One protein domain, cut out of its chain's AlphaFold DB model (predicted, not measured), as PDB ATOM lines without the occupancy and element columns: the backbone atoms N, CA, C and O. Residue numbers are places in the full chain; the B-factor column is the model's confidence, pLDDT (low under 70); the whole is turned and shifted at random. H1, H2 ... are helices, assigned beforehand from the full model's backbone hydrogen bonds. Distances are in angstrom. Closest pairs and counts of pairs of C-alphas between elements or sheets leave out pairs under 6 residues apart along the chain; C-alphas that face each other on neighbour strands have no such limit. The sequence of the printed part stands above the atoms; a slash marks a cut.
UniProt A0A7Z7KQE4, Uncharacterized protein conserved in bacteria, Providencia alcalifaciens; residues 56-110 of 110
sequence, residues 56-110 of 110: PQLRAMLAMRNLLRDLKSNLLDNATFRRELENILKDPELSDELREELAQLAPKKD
ATOM      1  N   PRO A  56     158.980 122.534 180.309       88.19
ATOM      2  CA  PRO A  56     160.262 122.424 179.602       88.19
ATOM      3  C   PRO A  56     160.289 121.408 178.450       88.19
ATOM      4  O   PRO A  56     160.812 121.704 177.374       88.19
ATOM      5  N   GLN A  57     159.686 120.242 178.655       85.69
ATOM      6  CA  GLN A  57     159.646 119.120 177.723       85.69
ATOM      7  C   GLN A  57     158.764 119.453 176.516       85.69
ATOM      8  O   GLN A  57     159.171 119.265 175.370       85.69
ATOM      9  N   LEU A  58     157.585 120.038 176.755       90.25
ATOM     10  CA  LEU A  58     156.687 120.472 175.684       90.25
ATOM     11  C   LEU A  58     157.254 121.666 174.912       90.25
ATOM     12  O   LEU A  58     157.092 121.744 173.694       90.25
ATOM     13  N   ARG A  59     157.984 122.566 175.580       89.50
ATOM     14  CA  ARG A  59     158.691 123.672 174.928       89.50
ATOM     15  C   ARG A  59     159.741 123.165 173.938       89.50
ATOM     16  O   ARG A  59     159.807 123.689 172.826       89.50
ATOM     17  N   ALA A  60     160.521 122.146 174.305       86.38
ATOM     18  CA  ALA A  60     161.475 121.508 173.392       86.38
ATOM     19  C   ALA A  60     160.759 120.897 172.173       86.38
ATOM     20  O   ALA A  60     161.145 121.142 171.032       86.38
ATOM     21  N   MET A  61     159.637 120.201 172.388       88.44
ATOM     22  CA  MET A  61     158.833 119.641 171.293       88.44
ATOM     23  C   MET A  61     158.246 120.716 170.371       88.44
ATOM     24  O   MET A  61     158.207 120.532 169.155       88.44
ATOM     25  N   LEU A  62     157.798 121.849 170.922       89.31
ATOM     26  CA  LEU A  62     157.320 122.983 170.132       89.31
ATOM     27  C   LEU A  62     158.435 123.583 169.271       89.31
ATOM     28  O   LEU A  62     158.201 123.865 168.096       89.31
ATOM     29  N   ALA A  63     159.635 123.753 169.830       86.19
ATOM     30  CA  ALA A  63     160.799 124.223 169.082       86.19
ATOM     31  C   ALA A  63     161.142 123.263 167.934       86.19
ATOM     32  O   ALA A  63     161.264 123.701 166.792       86.19
ATOM     33  N   MET A  64     161.175 121.956 168.208       87.00
ATOM     34  CA  MET A  64     161.420 120.926 167.198       87.00
ATOM     35  C   MET A  64     160.342 120.924 166.103       87.00
ATOM     36  O   MET A  64     160.652 120.912 164.915       87.00
ATOM     37  N   ARG A  65     159.057 121.021 166.472       90.06
ATOM     38  CA  ARG A  65     157.951 121.147 165.509       90.06
ATOM     39  C   ARG A  65     158.130 122.368 164.605       90.06
ATOM     40  O   ARG A  65     157.910 122.260 163.399       90.06
ATOM     41  N   ASN A  66     158.483 123.521 165.174       88.44
ATOM     42  CA  ASN A  66     158.690 124.748 164.407       88.44
ATOM     43  C   ASN A  66     159.880 124.603 163.456       88.44
ATOM     44  O   ASN A  66     159.724 124.887 162.274       88.44
ATOM     45  N   LEU A  67     161.000 124.052 163.929       86.19
ATOM     46  CA  LEU A  67     162.165 123.764 163.096       86.19
ATOM     47  C   LEU A  67     161.807 122.849 161.918       86.19
ATOM     48  O   LEU A  67     162.121 123.166 160.777       86.19
ATOM     49  N   LEU A  68     161.087 121.750 162.166       87.31
ATOM     50  CA  LEU A  68     160.654 120.832 161.108       87.31
ATOM     51  C   LEU A  68     159.676 121.486 160.121       87.31
ATOM     52  O   LEU A  68     159.725 121.213 158.919       87.31
ATOM     53  N   ARG A  69     158.780 122.353 160.604       90.12
ATOM     54  CA  ARG A  69     157.864 123.118 159.748       90.12
ATOM     55  C   ARG A  69     158.634 124.086 158.854       90.12
ATOM     56  O   ARG A  69     158.348 124.161 157.660       90.12
ATOM     57  N   ASP A  70     159.599 124.797 159.419       86.56
ATOM     58  CA  ASP A  70     160.398 125.785 158.702       86.56
ATOM     59  C   ASP A  70     161.337 125.086 157.703       86.56
ATOM     60  O   ASP A  70     161.443 125.514 156.553       86.56
ATOM     61  N   LEU A  71     161.915 123.937 158.075       83.88
ATOM     62  CA  LEU A  71     162.659 123.057 157.172       83.88
ATOM     63  C   LEU A  71     161.793 122.627 155.982       83.88
ATOM     64  O   LEU A  71     162.202 122.766 154.830       83.88
ATOM     65  N   LYS A  72     160.566 122.159 156.243       84.25
ATOM     66  CA  LYS A  72     159.614 121.774 155.195       84.25
ATOM     67  C   LYS A  72     159.288 122.941 154.260       84.25
ATOM     68  O   LYS A  72     159.233 122.729 153.053       84.25
ATOM     69  N   SER A  73     159.068 124.145 154.793       87.38
ATOM     70  CA  SER A  73     158.783 125.332 153.974       87.38
ATOM     71  C   SER A  73     159.967 125.672 153.068       87.38
ATOM     72  O   SER A  73     159.805 125.782 151.857       87.38
ATOM     73  N   ASN A  74     161.176 125.738 153.631       82.19
ATOM     74  CA  ASN A  74     162.388 126.052 152.871       82.19
ATOM     75  C   ASN A  74     162.696 125.005 151.793       82.19
ATOM     76  O   ASN A  74     163.160 125.358 150.711       82.19
ATOM     77  N   LEU A  75     162.398 123.727 152.042       83.25
ATOM     78  CA  LEU A  75     162.543 122.682 151.028       83.25
ATOM     79  C   LEU A  75     161.635 122.895 149.822       83.25
ATOM     80  O   LEU A  75     162.046 122.614 148.694       83.25
ATOM     81  N   LEU A  76     160.405 123.360 150.047       77.44
ATOM     82  CA  LEU A  76     159.441 123.610 148.978       77.44
ATOM     83  C   LEU A  76     159.879 124.773 148.086       77.44
ATOM     84  O   LEU A  76     159.798 124.640 146.866       77.44
ATOM     85  N   ASP A  77     160.427 125.828 148.685       83.94
ATOM     86  CA  ASP A  77     160.682 127.095 147.996       83.94
ATOM     87  C   ASP A  77     162.121 127.243 147.462       83.94
ATOM     88  O   ASP A  77     162.363 128.036 146.552       83.94
ATOM     89  N   ASN A  78     163.093 126.476 147.978       86.50
ATOM     90  CA  ASN A  78     164.507 126.604 147.617       86.50
ATOM     91  C   ASN A  78     165.086 125.309 147.015       86.50
ATOM     92  O   ASN A  78     165.443 124.357 147.712       86.50
ATOM     93  N   ALA A  79     165.233 125.295 145.686       86.44
ATOM     94  CA  ALA A  79     165.772 124.155 144.942       86.44
ATOM     95  C   ALA A  79     167.248 123.846 145.260       86.44
ATOM     96  O   ALA A  79     167.646 122.683 145.213       86.44
ATOM     97  N   THR A  80     168.057 124.858 145.590       87.69
ATOM     98  CA  THR A  80     169.460 124.665 145.994       87.69
ATOM     99  C   THR A  80     169.525 123.997 147.360       87.69
ATOM    100  O   THR A  80     170.190 122.979 147.508       87.69
ATOM    101  N   PHE A  81     168.752 124.497 148.326       84.19
ATOM    102  CA  PHE A  81     168.653 123.901 149.657       84.19
ATOM    103  C   PHE A  81     168.199 122.439 149.601       84.19
ATOM    104  O   PHE A  81     168.767 121.586 150.274       84.19
ATOM    105  N   ARG A  82     167.218 122.127 148.744       83.81
ATOM    106  CA  ARG A  82     166.767 120.749 148.527       83.81
ATOM    107  C   ARG A  82     167.886 119.837 148.025       83.81
ATOM    108  O   ARG A  82     168.021 118.735 148.545       83.81
ATOM    109  N   ARG A  83     168.685 120.285 147.050       87.62
ATOM    110  CA  ARG A  83     169.824 119.503 146.540       87.62
ATOM    111  C   ARG A  83     170.891 119.278 147.606       87.62
ATOM    112  O   ARG A  83     171.360 118.156 147.737       87.62
ATOM    113  N   GLU A  84     171.235 120.305 148.382       87.50
ATOM    114  CA  GLU A  84     172.218 120.158 149.462       87.50
ATOM    115  C   GLU A  84     171.716 119.227 150.570       87.50
ATOM    116  O   GLU A  84     172.454 118.349 151.009       87.50
ATOM    117  N   LEU A  85     170.439 119.324 150.958       85.88
ATOM    118  CA  LEU A  85     169.858 118.378 151.912       85.88
ATOM    119  C   LEU A  85     169.862 116.946 151.357       85.88
ATOM    120  O   LEU A  85     170.177 116.011 152.083       85.88
ATOM    121  N   GLU A  86     169.544 116.749 150.075       86.25
ATOM    122  CA  GLU A  86     169.645 115.432 149.433       86.25
ATOM    123  C   GLU A  86     171.080 114.890 149.421       86.25
ATOM    124  O   GLU A  86     171.259 113.678 149.543       86.25
ATOM    125  N   ASN A  87     172.093 115.749 149.279       88.62
ATOM    126  CA  ASN A  87     173.497 115.346 149.360       88.62
ATOM    127  C   ASN A  87     173.854 114.896 150.782       88.62
ATOM    128  O   ASN A  87     174.391 113.805 150.945       88.62
ATOM    129  N   ILE A  88     173.471 115.682 151.795       87.19
ATOM    130  CA  ILE A  88     173.662 115.352 153.217       87.19
ATOM    131  C   ILE A  88     172.985 114.022 153.565       87.19
ATOM    132  O   ILE A  88     173.574 113.184 154.230       87.19
ATOM    133  N   LEU A  89     171.763 113.782 153.078       85.50
ATOM    134  CA  LEU A  89     171.027 112.543 153.356       85.50
ATOM    135  C   LEU A  89     171.597 111.301 152.648       85.50
ATOM    136  O   LEU A  89     171.300 110.182 153.071       85.50
ATOM    137  N   LYS A  90     172.351 111.473 151.554       90.88
ATOM    138  CA  LYS A  90     173.024 110.374 150.837       90.88
ATOM    139  C   LYS A  90     174.350 109.985 151.479       90.88
ATOM    140  O   LYS A  90     174.789 108.856 151.271       90.88
ATOM    141  N   ASP A  91     174.969 110.906 152.208       93.88
ATOM    142  CA  ASP A  91     176.178 110.655 152.977       93.88
ATOM    143  C   ASP A  91     175.798 110.104 154.366       93.88
ATOM    144  O   ASP A  91     175.127 110.795 155.135       93.88
ATOM    145  N   PRO A  92     176.167 108.855 154.703       90.50
ATOM    146  CA  PRO A  92     175.834 108.267 155.994       90.50
ATOM    147  C   PRO A  92     176.384 109.063 157.181       90.50
ATOM    148  O   PRO A  92     175.669 109.212 158.166       90.50
ATOM    149  N   GLU A  93     177.603 109.609 157.083       92.25
ATOM    150  CA  GLU A  93     178.234 110.336 158.193       92.25
ATOM    151  C   GLU A  93     177.508 111.659 158.456       92.25
ATOM    152  O   GLU A  93     177.125 111.944 159.590       92.25
ATOM    153  N   LEU A  94     177.230 112.431 157.399       88.94
ATOM    154  CA  LEU A  94     176.519 113.711 157.521       88.94
ATOM    155  C   LEU A  94     175.046 113.524 157.921       88.94
ATOM    156  O   LEU A  94     174.472 114.349 158.632       88.94
ATOM    157  N   SER A  95     174.413 112.446 157.454       88.62
ATOM    158  CA  SER A  95     173.044 112.089 157.835       88.62
ATOM    159  C   SER A  95     172.955 111.712 159.312       88.62
ATOM    160  O   SER A  95     172.006 112.121 159.987       88.62
ATOM    161  N   ASP A  96     173.933 110.962 159.822       89.62
ATOM    162  CA  ASP A  96     173.998 110.586 161.231       89.62
ATOM    163  C   ASP A  96     174.289 111.804 162.120       89.62
ATOM    164  O   ASP A  96     173.571 112.009 163.099       89.62
ATOM    165  N   GLU A  97     175.216 112.685 161.729       90.25
ATOM    166  CA  GLU A  97     175.479 113.954 162.429       90.25
ATOM    167  C   GLU A  97     174.215 114.827 162.517       90.25
ATOM    168  O   GLU A  97     173.809 115.249 163.604       90.25
ATOM    169  N   LEU A  98     173.508 115.017 161.396       85.69
ATOM    170  CA  LEU A  98     172.251 115.770 161.369       85.69
ATOM    171  C   LEU A  98     171.183 115.140 162.278       85.69
ATOM    172  O   LEU A  98     170.418 115.844 162.942       85.69
ATOM    173  N   ARG A  99     171.090 113.806 162.313       84.62
ATOM    174  CA  ARG A  99     170.144 113.096 163.188       84.62
ATOM    175  C   ARG A  99     170.495 113.273 164.657       84.62
ATOM    176  O   ARG A  99     169.577 113.438 165.461       84.62
ATOM    177  N   GLU A 100     171.776 113.247 165.004       88.19
ATOM    178  CA  GLU A 100     172.240 113.487 166.367       88.19
ATOM    179  C   GLU A 100     171.919 114.909 166.825       88.19
ATOM    180  O   GLU A 100     171.348 115.078 167.905       88.19
ATOM    181  N   GLU A 101     172.182 115.926 166.002       84.50
ATOM    182  CA  GLU A 101     171.816 117.313 166.318       84.50
ATOM    183  C   GLU A 101     170.307 117.467 166.548       84.50
ATOM    184  O   GLU A 101     169.868 118.066 167.534       84.50
ATOM    185  N   LEU A 102     169.484 116.867 165.682       79.06
ATOM    186  CA  LEU A 102     168.027 116.880 165.838       79.06
ATOM    187  C   LEU A 102     167.567 116.117 167.090       79.06
ATOM    188  O   LEU A 102     166.605 116.530 167.743       79.06
ATOM    189  N   ALA A 103     168.243 115.026 167.452       79.62
ATOM    190  CA  ALA A 103     167.943 114.252 168.654       79.62
ATOM    191  C   ALA A 103     168.299 115.013 169.940       79.62
ATOM    192  O   ALA A 103     167.582 114.894 170.930       79.62
ATOM    193  N   GLN A 104     169.349 115.838 169.927       80.88
ATOM    194  CA  GLN A 104     169.706 116.701 171.061       80.88
ATOM    195  C   GLN A 104     168.662 117.795 171.331       80.88
ATOM    196  O   GLN A 104     168.533 118.257 172.466       80.88
ATOM    197  N   LEU A 105     167.908 118.200 170.304       72.06
ATOM    198  CA  LEU A 105     166.811 119.166 170.421       72.06
ATOM    199  C   LEU A 105     165.500 118.524 170.901       72.06
ATOM    200  O   LEU A 105     164.608 119.231 171.380       72.06
ATOM    201  N   ALA A 106     165.363 117.202 170.774       69.75
ATOM    202  CA  ALA A 106     164.226 116.470 171.311       69.75
ATOM    203  C   ALA A 106     164.331 116.359 172.847       69.75
ATOM    204  O   ALA A 106     165.435 116.262 173.389       69.75
ATOM    205  N   PRO A 107     163.203 116.369 173.583       65.06
ATOM    206  CA  PRO A 107     163.239 116.152 175.025       65.06
ATOM    207  C   PRO A 107     163.871 114.789 175.329       65.06
ATOM    208  O   PRO A 107     163.437 113.764 174.798       65.06
ATOM    209  N   LYS A 108     164.903 114.783 176.183       61.25
ATOM    210  CA  LYS A 108     165.516 113.545 176.665       61.25
ATOM    211  C   LYS A 108     164.476 112.754 177.451       61.25
ATOM    212  O   LYS A 108     163.763 113.304 178.289       61.25
ATOM    213  N   LYS A 109     164.372 111.473 177.117       53.19
ATOM    214  CA  LYS A 109     163.564 110.501 177.843       53.19
ATOM    215  C   LYS A 109     164.403 110.050 179.038       53.19
ATOM    216  O   LYS A 109     165.174 109.106 178.893       53.19
ATOM    217  N   ASP A 110     164.341 110.803 180.131       42.50
ATOM    218  CA  ASP A 110     164.846 110.341 181.429       42.50
ATOM    219  C   ASP A 110     163.833 109.374 182.060       42.50
ATOM    220  O   ASP A 110     162.613 109.650 181.947       42.50
TER     221      ASP A 110
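Overview. This is residues 56 to 110 of the 110 residues of the protein "Uncharacterized protein conserved in bacteria" of Providencia alcalifaciens (UniProt A0A7Z7KQE4). Three helices make a flat, loose triangular frame round an empty middle: long H1 is one side, H2 turns the far corner, and H3 folds back until its end meets H1. The printed part has 55 residues with three named helices, H1, H2, H3, and no named strand; the class is all helix. It is loose, with a radius of gyration of the C-alphas of 12.9 A and spans of 36 by 26 by 8 A.

Along the chain. H1, residues 56 to 77, begins at C-alpha (160.262, 122.424, 179.602) and measures 32.0 A. H2, residues 79 to 90, measures 16.7 A. H3, residues 92 to 105, measures 20.2 A and ends at C-alpha (166.811, 119.166, 170.421).

Arrangement. H1 and H2 touch only at the corner, closest at the C-alphas of Leu 75 and Arg 82, 5.3 A, with a steep tilt of 61 degrees. H2 and H3 only just touch, with 3 pairs of C-alphas within 8 A, only at the corner, closest at those of Leu 89 and Ser 95, 4.9 A, about perpendicular at 77 degrees. H1, with residues 60 to 64 alone, touches residues 102 to 105 of H3; the closest C-alphas, Met 64 and Leu 105, are 6.5 A apart. In H1, H2 and H3 every O i to N i+4 pair is within hydrogen-bond range.

Size, cuts and confidence. The farthest C-alphas, Ala 79 and Asp 110, are 39.0 A apart. The printed part has no cut, and both links are tight. Residues 106 to 110 have pLDDT under 70.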